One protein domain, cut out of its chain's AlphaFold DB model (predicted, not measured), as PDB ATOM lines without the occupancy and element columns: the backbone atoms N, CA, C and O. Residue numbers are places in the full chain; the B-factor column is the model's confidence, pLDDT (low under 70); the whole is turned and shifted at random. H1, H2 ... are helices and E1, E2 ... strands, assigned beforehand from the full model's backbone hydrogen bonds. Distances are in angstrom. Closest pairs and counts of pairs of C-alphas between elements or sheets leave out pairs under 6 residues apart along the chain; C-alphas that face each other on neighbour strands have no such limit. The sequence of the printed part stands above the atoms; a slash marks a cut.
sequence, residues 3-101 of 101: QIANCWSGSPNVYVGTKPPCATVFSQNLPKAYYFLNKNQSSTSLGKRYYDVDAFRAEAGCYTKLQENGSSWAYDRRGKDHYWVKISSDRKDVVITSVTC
ATOM      1  N   GLN A   3     -39.289  32.789 211.388       90.62
ATOM      2  CA  GLN A   3     -38.707  31.772 210.525       90.62
ATOM      3  C   GLN A   3     -37.240  32.085 210.240       90.62
ATOM      4  O   GLN A   3     -36.876  33.233 209.994       90.62
ATOM      5  N   ILE A   4     -36.413  31.049 210.246       89.81
ATOM      6  CA  ILE A   4     -35.020  31.097 209.814       89.81
ATOM      7  C   ILE A   4     -34.748  29.974 208.817       89.81
ATOM      8  O   ILE A   4     -35.488  28.990 208.775       89.81
ATOM      9  N   ALA A   5     -33.722  30.138 207.990       90.75
ATOM     10  CA  ALA A   5     -33.330  29.184 206.965       90.75
ATOM     11  C   ALA A   5     -31.843  28.858 207.082       90.75
ATOM     12  O   ALA A   5     -31.018  29.747 207.297       90.75
ATOM     13  N   ASN A   6     -31.499  27.583 206.894       88.56
ATOM     14  CA  ASN A   6     -30.109  27.120 206.873       88.56
ATOM     15  C   ASN A   6     -29.499  27.126 205.462       88.56
ATOM     16  O   ASN A   6     -28.729  26.243 205.086       88.56
ATOM     17  N   CYS A   7     -29.958  28.060 204.634       87.81
ATOM     18  CA  CYS A   7     -29.476  28.243 203.281       87.81
ATOM     19  C   CYS A   7     -29.754  29.666 202.789       87.81
ATOM     20  O   CYS A   7     -30.647  30.362 203.287       87.81
ATOM     21  N   TRP A   8     -29.046  30.053 201.731       89.50
ATOM     22  CA  TRP A   8     -29.394  31.181 200.876       89.50
ATOM     23  C   TRP A   8     -29.125  30.844 199.409       89.50
ATOM     24  O   TRP A   8     -28.195  30.104 199.097       89.50
ATOM     25  N   SER A   9     -29.931  31.388 198.499       87.00
ATOM     26  CA  SER A   9     -29.718  31.273 197.055       87.00
ATOM     27  C   SER A   9     -29.926  32.634 196.405       87.00
ATOM     28  O   SER A   9     -30.869  33.347 196.744       87.00
ATOM     29  N   GLY A  10     -29.047  32.978 195.466       81.56
ATOM     30  CA  GLY A  10     -29.067  34.249 194.751       81.56
ATOM     31  C   GLY A  10     -28.156  35.328 195.342       81.56
ATOM     32  O   GLY A  10     -27.650  35.234 196.462       81.56
ATOM     33  N   SER A  11     -27.941  36.364 194.534       75.62
ATOM     34  CA  SER A  11     -27.055  37.492 194.829       75.62
ATOM     35  C   SER A  11     -27.613  38.562 195.777       75.62
ATOM     36  O   SER A  11     -26.805  39.126 196.515       75.62
ATOM     37  N   PRO A  12     -28.921  38.906 195.799       86.31
ATOM     38  CA  PRO A  12     -29.374  39.972 196.686       86.31
ATOM     39  C   PRO A  12     -29.297  39.518 198.148       86.31
ATOM     40  O   PRO A  12     -29.484  38.343 198.451       86.31
ATOM     41  N   ASN A  13     -29.054  40.459 199.065       88.75
ATOM     42  CA  ASN A  13     -29.092  40.203 200.514       88.75
ATOM     43  C   ASN A  13     -30.524  40.128 201.063       88.75
ATOM     44  O   ASN A  13     -30.730  39.852 202.240       88.75
ATOM     45  N   VAL A  14     -31.513  40.422 200.222       91.31
ATOM     46  CA  VAL A  14     -32.927  40.478 200.571       91.31
ATOM     47  C   VAL A  14     -33.737  39.765 199.498       91.31
ATOM     48  O   VAL A  14     -33.487  39.937 198.307       91.31
ATOM     49  N   TYR A  15     -34.738  39.000 199.925       93.00
ATOM     50  CA  TYR A  15     -35.692  38.327 199.053       93.00
ATOM     51  C   TYR A  15     -37.116  38.508 199.586       93.00
ATOM     52  O   TYR A  15     -37.396  38.164 200.730       93.00
ATOM     53  N   VAL A  16     -38.027  39.046 198.774       92.00
ATOM     54  CA  VAL A  16     -39.442  39.204 199.150       92.00
ATOM     55  C   VAL A  16     -40.179  37.896 198.880       92.00
ATOM     56  O   VAL A  16     -40.156  37.395 197.759       92.00
ATOM     57  N   GLY A  17     -40.838  37.347 199.899       89.12
ATOM     58  CA  GLY A  17     -41.586  36.102 199.753       89.12
ATOM     59  C   GLY A  17     -41.875  35.387 201.068       89.12
ATOM     60  O   GLY A  17     -41.281  35.660 202.112       89.12
ATOM     61  N   THR A  18     -42.804  34.435 201.011       88.69
ATOM     62  CA  THR A  18     -43.227  33.634 202.172       88.69
ATOM     63  C   THR A  18     -42.279  32.470 202.472       88.69
ATOM     64  O   THR A  18     -42.204  32.015 203.611       88.69
ATOM     65  N   LYS A  19     -41.508  32.009 201.485       91.00
ATOM     66  CA  LYS A  19     -40.463  30.983 201.628       91.00
ATOM     67  C   LYS A  19     -39.097  31.589 201.299       91.00
ATOM     68  O   LYS A  19     -39.064  32.537 200.520       91.00
ATOM     69  N   PRO A  20     -37.988  31.098 201.871       91.19
ATOM     70  CA  PRO A  20     -36.666  31.588 201.495       91.19
ATOM     71  C   PRO A  20     -36.329  31.143 200.060       91.19
ATOM     72  O   PRO A  20     -36.862  30.137 199.585       91.19
ATOM     73  N   PRO A  21     -35.387  31.812 199.375       90.38
ATOM     74  CA  PRO A  21     -35.074  31.527 197.970       90.38
ATOM     75  C   PRO A  21     -34.404  30.159 197.728       90.38
ATOM     76  O   PRO A  21     -34.200  29.757 196.587       90.38
ATOM     77  N   CYS A  22     -34.026  29.443 198.785       89.06
ATOM     78  CA  CYS A  22     -33.209  28.230 198.724       89.06
ATOM     79  C   CYS A  22     -33.874  26.982 199.317       89.06
ATOM     80  O   CYS A  22     -33.305  25.896 199.203       89.06
ATOM     81  N   ALA A  23     -35.039  27.121 199.962       89.75
ATOM     82  CA  ALA A  23     -35.703  26.020 200.648       89.75
ATOM     83  C   ALA A  23     -37.194  25.968 200.330       89.75
ATOM     84  O   ALA A  23     -37.906  26.970 200.367       89.75
ATOM     85  N   THR A  24     -37.683  24.754 200.096       88.19
ATOM     86  CA  THR A  24     -39.109  24.464 199.901       88.19
ATOM     87  C   THR A  24     -39.715  23.678 201.062       88.19
ATOM     88  O   THR A  24     -40.942  23.602 201.156       88.19
ATOM     89  N   VAL A  25     -38.873  23.146 201.955       90.69
ATOM     90  CA  VAL A  25     -39.237  22.231 203.043       90.69
ATOM     91  C   VAL A  25     -39.137  22.928 204.399       90.69
ATOM     92  O   VAL A  25     -38.126  23.560 204.708       90.69
ATOM     93  N   PHE A  26     -40.175  22.760 205.224       91.56
ATOM     94  CA  PHE A  26     -40.145  23.139 206.633       91.56
ATOM     95  C   PHE A  26     -39.584  21.975 207.458       91.56
ATOM     96  O   PHE A  26     -40.241  20.946 207.608       91.56
ATOM     97  N   SER A  27     -38.358  22.103 207.955       88.25
ATOM     98  CA  SER A  27     -37.721  21.086 208.793       88.25
ATOM     99  C   SER A  27     -36.540  21.682 209.538       88.25
ATOM    100  O   SER A  27     -35.767  22.458 208.984       88.25
ATOM    101  N   GLN A  28     -36.380  21.272 210.790       80.12
ATOM    102  CA  GLN A  28     -35.183  21.567 211.571       80.12
ATOM    103  C   GLN A  28     -34.036  20.614 211.177       80.12
ATOM    104  O   GLN A  28     -32.884  21.010 211.075       80.12
ATOM    105  N   ASN A  29     -34.330  19.360 210.834       81.38
ATOM    106  CA  ASN A  29     -33.304  18.315 210.745       81.38
ATOM    107  C   ASN A  29     -32.661  18.133 209.361       81.38
ATOM    108  O   ASN A  29     -31.800  17.257 209.207       81.38
ATOM    109  N   LEU A  30     -33.096  18.906 208.362       84.62
ATOM    110  CA  LEU A  30     -32.689  18.760 206.965       84.62
ATOM    111  C   LEU A  30     -31.871  19.968 206.484       84.62
ATOM    112  O   LEU A  30     -32.138  21.095 206.903       84.62
ATOM    113  N   PRO A  31     -30.896  19.762 205.583       84.44
ATOM    114  CA  PRO A  31     -30.252  20.867 204.881       84.44
ATOM    115  C   PRO A  31     -31.237  21.536 203.914       84.44
ATOM    116  O   PRO A  31     -32.188  20.897 203.458       84.44
ATOM    117  N   LYS A  32     -30.972  22.797 203.551       87.69
ATOM    118  CA  LYS A  32     -31.815  23.578 202.625       87.69
ATOM    119  C   LYS A  32     -33.287  23.595 203.058       87.69
ATOM    120  O   LYS A  32     -34.196  23.347 202.263       87.69
ATOM    121  N   ALA A  33     -33.505  23.864 204.337       89.44
ATOM    122  CA  ALA A  33     -34.801  23.905 204.986       89.44
ATOM    123  C   ALA A  33     -34.982  25.221 205.753       89.44
ATOM    124  O   ALA A  33     -34.031  25.965 206.013       89.44
ATOM    125  N   TYR A  34     -36.225  25.506 206.121       91.38
ATOM    126  CA  TYR A  34     -36.562  26.597 207.027       91.38
ATOM    127  C   TYR A  34     -37.360  26.087 208.222       91.38
ATOM    128  O   TYR A  34     -38.018  25.049 208.152       91.38
ATOM    129  N   TYR A  35     -37.283  26.799 209.340       90.12
ATOM    130  CA  TYR A  35     -37.904  26.398 210.598       90.12
ATOM    131  C   TYR A  35     -38.148  27.597 211.517       90.12
ATOM    132  O   TYR A  35     -37.693  28.704 211.240       90.12
ATOM    133  N   PHE A  36     -38.888  27.394 212.610       89.25
ATOM    134  CA  PHE A  36     -39.114  28.443 213.604       89.25
ATOM    135  C   PHE A  36     -37.997  28.494 214.646       89.25
ATOM    136  O   PHE A  36     -37.615  27.465 215.202       89.25
ATOM    137  N   LEU A  37     -37.552  29.712 214.948       86.62
ATOM    138  CA  LEU A  37     -36.710  30.050 216.089       86.62
ATOM    139  C   LEU A  37     -37.545  30.838 217.107       86.62
ATOM    140  O   LEU A  37     -38.252  31.796 216.753       86.62
ATOM    141  N   ASN A  38     -37.491  30.437 218.378       85.06
ATOM    142  CA  ASN A  38     -38.185  31.174 219.430       85.06
ATOM    143  C   ASN A  38     -37.421  32.438 219.821       85.06
ATOM    144  O   ASN A  38     -36.233  32.606 219.553       85.06
ATOM    145  N   LYS A  39     -38.136  33.348 220.482       83.25
ATOM    146  CA  LYS A  39     -37.534  34.545 221.067       83.25
ATOM    147  C   LYS A  39     -36.469  34.130 222.089       83.25
ATOM    148  O   LYS A  39     -36.679  33.172 222.828       83.25
ATOM    149  N   ASN A  40     -35.364  34.869 222.137       82.94
ATOM    150  CA  ASN A  40     -34.210  34.647 223.011       82.94
ATOM    151  C   ASN A  40     -33.484  33.303 222.805       82.94
ATOM    152  O   ASN A  40     -32.622  32.959 223.607       82.94
ATOM    153  N   GLN A  41     -33.796  32.553 221.743       82.69
ATOM    154  CA  GLN A  41     -32.990  31.408 221.326       82.69
ATOM    155  C   GLN A  41     -31.986  31.846 220.261       82.69
ATOM    156  O   GLN A  41     -32.331  32.609 219.357       82.69
ATOM    157  N   SER A  42     -30.753  31.355 220.380       80.25
ATOM    158  CA  SER A  42     -29.732  31.478 219.340       80.25
ATOM    159  C   SER A  42     -29.943  30.399 218.283       80.25
ATOM    160  O   SER A  42     -30.253  29.253 218.625       80.25
ATOM    161  N   SER A  43     -29.709  30.730 217.013       73.56
ATOM    162  CA  SER A  43     -29.613  29.744 215.929       73.56
ATOM    163  C   SER A  43     -28.667  28.583 216.260       73.56
ATOM    164  O   SER A  43     -28.964  27.427 215.965       73.56
ATOM    165  N   THR A  44     -27.555  28.877 216.936       70.12
ATOM    166  CA  THR A  44     -26.511  27.902 217.277       70.12
ATOM    167  C   THR A  44     -26.893  26.981 218.441       70.12
ATOM    168  O   THR A  44     -26.374  25.869 218.550       70.12
ATOM    169  N   SER A  45     -27.851  27.394 219.281       70.38
ATOM    170  CA  SER A  45     -28.325  26.611 220.435       70.38
ATOM    171  C   SER A  45     -29.109  25.348 220.051       70.38
ATOM    172  O   SER A  45     -29.404  24.515 220.905       70.38
ATOM    173  N   LEU A  46     -29.422  25.182 218.765       63.09
ATOM    174  CA  LEU A  46     -30.231  24.082 218.242       63.09
ATOM    175  C   LEU A  46     -29.408  22.831 217.866       63.09
ATOM    176  O   LEU A  46     -29.986  21.775 217.613       63.09
ATOM    177  N   GLY A  47     -28.068  22.905 217.883       61.31
ATOM    178  CA  GLY A  47     -27.153  21.760 217.737       61.31
ATOM    179  C   GLY A  47     -26.340  21.717 216.429       61.31
ATOM    180  O   GLY A  47     -26.353  22.640 215.620       61.31
ATOM    181  N   LYS A  48     -25.635  20.601 216.176       55.81
ATOM    182  CA  LYS A  48     -24.609  20.489 215.109       55.81
ATOM    183  C   LYS A  48     -25.060  20.729 213.667       55.81
ATOM    184  O   LYS A  48     -24.241  21.147 212.859       55.81
ATOM    185  N   ARG A  49     -26.326  20.479 213.329       54.91
ATOM    186  CA  ARG A  49     -26.861  20.713 211.970       54.91
ATOM    187  C   ARG A  49     -27.320  22.161 211.739       54.91
ATOM    188  O   ARG A  49     -27.804  22.472 210.656       54.91
ATOM    189  N   TYR A  50     -27.186  23.018 212.753       56.78
ATOM    190  CA  TYR A  50     -27.877  24.306 212.857       56.78
ATOM    191  C   TYR A  50     -26.934  25.511 212.947       56.78
ATOM    192  O   TYR A  50     -27.400  26.640 213.042       56.78
ATOM    193  N   TYR A  51     -25.617  25.289 212.878       56.03
ATOM    194  CA  TYR A  51     -24.611  26.358 212.898       56.03
ATOM    195  C   TYR A  51     -24.564  27.189 211.603       56.03
ATOM    196  O   TYR A  51     -23.904  28.220 211.575       56.03
ATOM    197  N   ASP A  52     -25.288  26.778 210.555       68.38
ATOM    198  CA  ASP A  52     -25.315  27.440 209.249       68.38
ATOM    199  C   ASP A  52     -26.647  28.147 208.986       68.38
ATOM    200  O   ASP A  52     -27.334  27.845 208.013       68.38
ATOM    201  N   VAL A  53     -27.071  29.048 209.873       76.75
ATOM    202  CA  VAL A  53     -28.231  29.893 209.564       76.75
ATOM    203  C   VAL A  53     -27.788  30.997 208.623       76.75
ATOM    204  O   VAL A  53     -26.997  31.864 208.981       76.75
ATOM    205  N   ASP A  54     -28.327  30.945 207.413       84.88
ATOM    206  CA  ASP A  54     -27.936  31.816 206.311       84.88
ATOM    207  C   ASP A  54     -29.012  32.872 206.015       84.88
ATOM    208  O   ASP A  54     -28.760  33.805 205.254       84.88
ATOM    209  N   ALA A  55     -30.212  32.754 206.601       89.25
ATOM    210  CA  ALA A  55     -31.218  33.810 206.553       89.25
ATOM    211  C   ALA A  55     -32.252  33.759 207.680       89.25
ATOM    212  O   ALA A  55     -32.555  32.703 208.236       89.25
ATOM    213  N   PHE A  56     -32.877  34.906 207.942       90.31
ATOM    214  CA  PHE A  56     -34.079  35.015 208.770       90.31
ATOM    215  C   PHE A  56     -35.198  35.742 208.016       90.31
ATOM    216  O   PHE A  56     -34.941  36.527 207.100       90.31
ATOM    217  N   ARG A  57     -36.451  35.488 208.402       92.56
ATOM    218  CA  ARG A  57     -37.635  36.164 207.867       92.56
ATOM    219  C   ARG A  57     -38.060  37.295 208.794       92.56
ATOM    220  O   ARG A  57     -38.367  37.077 209.965       92.56
ATOM    221  N   ALA A  58     -38.127  38.501 208.251       92.00
ATOM    222  CA  ALA A  58     -38.832  39.607 208.872       92.00
ATOM    223  C   ALA A  58     -40.303  39.565 208.433       92.00
ATOM    224  O   ALA A  58     -40.629  39.619 207.244       92.00
ATOM    225  N   GLU A  59     -41.183  39.418 209.419       91.25
ATOM    226  CA  GLU A  59     -42.602  39.155 209.210       91.25
ATOM    227  C   GLU A  59     -43.370  40.405 208.780       91.25
ATOM    228  O   GLU A  59     -43.223  41.456 209.398       91.25
ATOM    229  N   ALA A  60     -44.216  40.282 207.752       92.56
ATOM    230  CA  ALA A  60     -45.163  41.321 207.361       92.56
ATOM    231  C   ALA A  60     -46.009  41.761 208.560       92.56
ATOM    232  O   ALA A  60     -46.437  40.934 209.365       92.56
ATOM    233  N   GLY A  61     -46.247  43.063 208.678       92.88
ATOM    234  CA  GLY A  61     -47.001  43.644 209.789       92.88
ATOM    235  C   GLY A  61     -46.213  43.787 211.091       92.88
ATOM    236  O   GLY A  61     -46.709  44.430 212.007       92.88
ATOM    237  N   CYS A  62     -44.988  43.262 211.178       91.88
ATOM    238  CA  CYS A  62     -44.238  43.222 212.427       91.88
ATOM    239  C   CYS A  62     -42.983  44.100 212.397       91.88
ATOM    240  O   CYS A  62     -42.382  44.377 211.357       91.88
ATOM    241  N   TYR A  63     -42.555  44.493 213.588       92.81
ATOM    242  CA  TYR A  63     -41.250  45.058 213.870       92.81
ATOM    243  C   TYR A  63     -40.396  44.012 214.595       92.81
ATOM    244  O   TYR A  63     -40.708  43.605 215.718       92.81
ATOM    245  N   THR A  64     -39.320  43.569 213.950       90.88
ATOM    246  CA  THR A  64     -38.439  42.509 214.456       90.88
ATOM    247  C   THR A  64     -37.099  43.094 214.872       90.88
ATOM    248  O   THR A  64     -36.459  43.789 214.087       90.88
ATOM    249  N   LYS A  65     -36.647  42.782 216.089       91.06
ATOM    250  CA  LYS A  65     -35.288  43.059 216.566       91.06
ATOM    251  C   LYS A  65     -34.515  41.758 216.723       91.06
ATOM    252  O   LYS A  65     -35.053  40.769 217.229       91.06
ATOM    253  N   LEU A  66     -33.248  41.789 216.339       86.62
ATOM    254  CA  LEU A  66     -32.331  40.675 216.525       86.62
ATOM    255  C   LEU A  66     -30.958  41.159 216.976       86.62
ATOM    256  O   LEU A  66     -30.593  42.314 216.760       86.62
ATOM    257  N   GLN A  67     -30.222  40.259 217.606       87.00
ATOM    258  CA  GLN A  67     -28.803  40.395 217.866       87.00
ATOM    259  C   GLN A  67     -28.032  39.455 216.950       87.00
ATOM    260  O   GLN A  67     -28.394  38.291 216.800       87.00
ATOM    261  N   GLU A  68     -26.972  39.985 216.359       79.56
ATOM    262  CA  GLU A  68     -26.034  39.268 215.505       79.56
ATOM    263  C   GLU A  68     -24.631  39.683 215.950       79.56
ATOM    264  O   GLU A  68     -24.265  40.856 215.848       79.56
ATOM    265  N   ASN A  69     -23.872  38.743 216.521       73.12
ATOM    266  CA  ASN A  69     -22.506  38.968 217.016       73.12
ATOM    267  C   ASN A  69     -22.347  40.231 217.903       73.12
ATOM    268  O   ASN A  69     -21.491  41.083 217.670       73.12
ATOM    269  N   GLY A  70     -23.245  40.412 218.878       74.31
ATOM    270  CA  GLY A  70     -23.243  41.565 219.791       74.31
ATOM    271  C   GLY A  70     -23.786  42.877 219.202       74.31
ATOM    272  O   GLY A  70     -24.073  43.807 219.954       74.31
ATOM    273  N   SER A  71     -24.005  42.949 217.887       82.81
ATOM    274  CA  SER A  71     -24.688  44.074 217.242       82.81
ATOM    275  C   SER A  71     -26.197  43.873 217.265       82.81
ATOM    276  O   SER A  71     -26.686  42.749 217.181       82.81
ATOM    277  N   SER A  72     -26.950  44.965 217.381       87.50
ATOM    278  CA  SER A  72     -28.413  44.928 217.354       87.50
ATOM    279  C   SER A  72     -28.936  45.471 216.035       87.50
ATOM    280  O   SER A  72     -28.608  46.590 215.644       87.50
ATOM    281  N   TRP A  73     -29.805  44.700 215.396       87.88
ATOM    282  CA  TRP A  73     -30.463  45.061 214.148       87.88
ATOM    283  C   TRP A  73     -31.972  45.116 214.343       87.88
ATOM    284  O   TRP A  73     -32.540  44.413 215.185       87.88
ATOM    285  N   ALA A  74     -32.630  45.952 213.543       91.75
ATOM    286  CA  ALA A  74     -34.073  46.096 213.567       91.75
ATOM    287  C   ALA A  74     -34.647  46.187 212.156       91.75
ATOM    288  O   ALA A  74     -34.109  46.871 211.288       91.75
ATOM    289  N   TYR A  75     -35.775  45.519 211.960       91.12
ATOM    290  CA  TYR A  75     -36.413  45.352 210.668       91.12
ATOM    291  C   TYR A  75     -37.905  45.659 210.799       91.12
ATOM    292  O   TYR A  75     -38.644  44.922 211.449       91.12
ATOM    293  N   ASP A  76     -38.338  46.761 210.183       93.50
ATOM    294  CA  ASP A  76     -39.725  47.232 210.233       93.50
ATOM    295  C   ASP A  76     -40.508  46.855 208.975       93.50
ATOM    296  O   ASP A  76     -40.212  47.336 207.871       93.50
ATOM    297  N   ARG A  77     -41.520  46.007 209.159       94.06
ATOM    298  CA  ARG A  77     -42.430  45.535 208.112       94.06
ATOM    299  C   ARG A  77     -43.888  45.808 208.391       94.06
ATOM    300  O   ARG A  77     -44.754  45.238 207.732       94.06
ATOM    301  N   ARG A  78     -44.179  46.754 209.275       94.00
ATOM    302  CA  ARG A  78     -45.529  47.303 209.403       94.00
ATOM    303  C   ARG A  78     -45.946  47.918 208.060       94.00
ATOM    304  O   ARG A  78     -45.228  48.748 207.506       94.00
ATOM    305  N   GLY A  79     -47.061  47.441 207.502       91.31
ATOM    306  CA  GLY A  79     -47.567  47.860 206.187       91.31
ATOM    307  C   GLY A  79     -46.750  47.387 204.972       91.31
ATOM    308  O   GLY A  79     -46.885  47.972 203.902       91.31
ATOM    309  N   LYS A  80     -45.881  46.374 205.117       92.50
ATOM    310  CA  LYS A  80     -45.045  45.822 204.032       92.50
ATOM    311  C   LYS A  80     -45.109  44.291 204.016       92.50
ATOM    312  O   LYS A  80     -45.393  43.683 205.042       92.50
ATOM    313  N   ASP A  81     -44.750  43.675 202.890       92.44
ATOM    314  CA  ASP A  81     -44.722  42.210 202.738       92.44
ATOM    315  C   ASP A  81     -43.643  41.520 203.584       92.44
ATOM    316  O   ASP A  81     -42.744  42.164 204.129       92.44
ATOM    317  N   HIS A  82     -43.664  40.188 203.636       89.94
ATOM    318  CA  HIS A  82     -42.573  39.410 204.218       89.94
ATOM    319  C   HIS A  82     -41.308  39.561 203.376       89.94
ATOM    320  O   HIS A  82     -41.360  39.608 202.144       89.94
ATOM    321  N   TYR A  83     -40.156  39.563 204.032       92.19
ATOM    322  CA  TYR A  83     -38.896  39.382 203.331       92.19
ATOM    323  C   TYR A  83     -37.921  38.580 204.166       92.19
ATOM    324  O   TYR A  83     -37.914  38.616 205.398       92.19
ATOM    325  N   TRP A  84     -37.102  37.843 203.446       92.75
ATOM    326  CA  TRP A  84     -35.967  37.122 203.952       92.75
ATOM    327  C   TRP A  84     -34.736  37.995 203.819       92.75
ATOM    328  O   TRP A  84     -34.543  38.660 202.798       92.75
ATOM    329  N   VAL A  85     -33.914  37.981 204.854       90.75
ATOM    330  CA  VAL A  85     -32.654  38.706 204.919       90.75
ATOM    331  C   VAL A  85     -31.548  37.684 205.046       90.75
ATOM    332  O   VAL A  85     -31.585  36.839 205.942       90.75
ATOM    333  N   LYS A  86     -30.580  37.772 204.139       88.50
ATOM    334  CA  LYS A  86     -29.360  36.983 204.170       88.50
ATOM    335  C   LYS A  86     -28.532  37.374 205.389       88.50
ATOM    336  O   LYS A  86     -28.280  38.555 205.616       88.50
ATOM    337  N   ILE A  87     -28.081  36.374 206.122       84.38
ATOM    338  CA  ILE A  87     -27.096  36.496 207.192       84.38
ATOM    339  C   ILE A  87     -25.726  36.282 206.551       84.38
ATOM    340  O   ILE A  87     -25.554  35.394 205.709       84.38
ATOM    341  N   SER A  88     -24.759  37.146 206.854       70.25
ATOM    342  CA  SER A  88     -23.456  37.047 206.203       70.25
ATOM    343  C   SER A  88     -22.693  35.812 206.701       70.25
ATOM    344  O   SER A  88     -22.845  35.368 207.837       70.25
ATOM    345  N   SER A  89     -21.883  35.207 205.828       62.81
ATOM    346  CA  SER A  89     -21.233  33.912 206.087       62.81
ATOM    347  C   SER A  89     -20.218  33.936 207.237       62.81
ATOM    348  O   SER A  89     -19.881  32.884 207.770       62.81
ATOM    349  N   ASP A  90     -19.742  35.121 207.610       63.19
ATOM    350  CA  ASP A  90     -18.895  35.412 208.771       63.19
ATOM    351  C   ASP A  90     -19.690  35.562 210.088       63.19
ATOM    352  O   ASP A  90     -19.081  35.725 211.143       63.19
ATOM    353  N   ARG A  91     -21.035  35.518 210.058       64.19
ATOM    354  CA  ARG A  91     -21.916  35.964 211.159       64.19
ATOM    355  C   ARG A  91     -23.123  35.046 211.403       64.19
ATOM    356  O   ARG A  91     -24.256  35.494 211.505       64.19
ATOM    357  N   LYS A  92     -22.904  33.737 211.538       69.25
ATOM    358  CA  LYS A  92     -23.987  32.726 211.559       69.25
ATOM    359  C   LYS A  92     -24.754  32.557 212.887       69.25
ATOM    360  O   LYS A  92     -25.543  31.619 213.038       69.25
ATOM    361  N   ASP A  93     -24.543  33.454 213.850       76.75
ATOM    362  CA  ASP A  93     -25.275  33.466 215.120       76.75
ATOM    363  C   ASP A  93     -26.280  34.617 215.158       76.75
ATOM    364  O   ASP A  93     -25.905  35.792 215.162       76.75
ATOM    365  N   VAL A  94     -27.564  34.261 215.203       80.44
ATOM    366  CA  VAL A  94     -28.672  35.206 215.320       80.44
ATOM    367  C   VAL A  94     -29.529  34.844 216.522       80.44
ATOM    368  O   VAL A  94     -29.989  33.709 216.668       80.44
ATOM    369  N   VAL A  95     -29.807  35.851 217.345       86.88
ATOM    370  CA  VAL A  95     -30.725  35.775 218.482       86.88
ATOM    371  C   VAL A  95     -31.871  36.743 218.258       86.88
ATOM    372  O   VAL A  95     -31.679  37.945 218.097       86.88
ATOM    373  N   ILE A  96     -33.098  36.241 218.294       86.94
ATOM    374  CA  ILE A  96     -34.284  37.075 218.091       86.94
ATOM    375  C   ILE A  96     -34.698  37.678 219.422       86.94
ATOM    376  O   ILE A  96     -35.231  36.985 220.287       86.94
ATOM    377  N   THR A  97     -34.464  38.975 219.585       88.25
ATOM    378  CA  THR A  97     -34.662  39.663 220.865       88.25
ATOM    379  C   THR A  97     -36.063  40.233 221.015       88.25
ATOM    380  O   THR A  97     -36.558  40.343 222.136       88.25
ATOM    381  N   SER A  98     -36.744  40.580 219.918       88.75
ATOM    382  CA  SER A  98     -38.140  41.028 219.953       88.75
ATOM    383  C   SER A  98     -38.850  40.833 218.619       88.75
ATOM    384  O   SER A  98     -38.249  40.969 217.560       88.75
ATOM    385  N   VAL A  99     -40.154  40.575 218.685       89.12
ATOM    386  CA  VAL A  99     -41.079  40.650 217.551       89.12
ATOM    387  C   VAL A  99     -42.339  41.329 218.069       89.12
ATOM    388  O   VAL A  99     -42.905  40.866 219.061       89.12
ATOM    389  N   THR A 100     -42.747  42.424 217.437       91.06
ATOM    390  CA  THR A 100     -43.946  43.183 217.811       91.06
ATOM    391  C   THR A 100     -44.801  43.405 216.577       91.06
ATOM    392  O   THR A 100     -44.360  44.064 215.637       91.06
ATOM    393  N   CYS A 101     -46.000  42.844 216.606       88.12
ATOM    394  CA  CYS A 101     -47.086  43.026 215.660       88.12
ATOM    395  C   CYS A 101     -48.294  43.443 216.526       88.12
ATOM    396  O   CYS A 101     -49.052  44.313 216.075       88.12
TER     397      CYS A 101
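Overview. This is residues 3 to 101 of the 101 residues of an uncharacterized protein of Couchioplanes caeruleus subsp. caeruleus (UniProt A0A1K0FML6). Two antiparallel sheets are stacked partly face to face: a strongly twisted one of five short strands, E2 E7 E4 E1 E3, and a smaller one of three longer strands, E6 E5 E8, over one of its faces. The short helix H1 sits at one side, where it only grazes both sheets, and a long link, residues 17 to 32, runs from edge strand E2 to edge strand E3 of the larger sheet. The printed part has 99 residues, with the order E1 E2 E3 H1 E4 E5 E6 E7 E8; its class is mostly strand, though under half of the residues are in named elements. The whole is compact and rounded, with a radius of gyration of the C-alphas of 12.3 A and spans of 35 by 27 by 22 A.

Arrangement. E1, residues 3 to 5, is an inner strand, antiparallel to E3, residues 33 to 37, at 140 degrees, with N 4 and O 35 2.9 A apart. On the other side of E1 is E4, residues 55 to 58, antiparallel at 158 degrees, with N 5 and O 55 at 2.8 A. E2, residues 14 to 16, is antiparallel to E7, residues 83 to 86, with N 84 and O 15 at 2.8 A. E7 and E4 are antiparallel, with N 58 and O 83 at 2.9 A. Residues 25 to 26 pair in parallel with residues 33 to 34 of E3. H1, residues 43 to 46, makes with E3 and E4 a split strand-helix-strand unit, two strands that run the same way with E1 between them, and its crossover is right-handed. H1 is too short for any O i to N i+4 pair; its one O i to N i+3 pair is not within hydrogen-bond range. E5, residues 63 to 68, and E6, residues 71 to 76, form a hairpin, with N 75 and O 64 at 2.8 A. E8, residues 94 to 100, is antiparallel to E5, with N 65 and O 98 at 2.8 A. Between the sheets, the closest C-alphas of E4 and E5 are those of Ala 58 and Thr 64, 6.3 A apart. The closest C-alphas of H1 and E8 are those of Ser 43 and Val 94, 5.6 A apart.

Along the chain. E1 begins at C-alpha 3, (-38.707, 31.772, 210.525). E3 is 12.8 A long, E5 16.4 A and E6 16.9 A. E8, 17.4 A long, ends at C-alpha 100, (-43.946, 43.183, 217.811).

Size, cuts and confidence. The C-alphas of Lys 48 and Gly 79 are the two farthest apart, 36.8 A. The printed part has no cut, and its one long link is E2 to E3. The mean pLDDT of the printed part is 84.3; residues 46 to 52 and 89 to 92 are under 70.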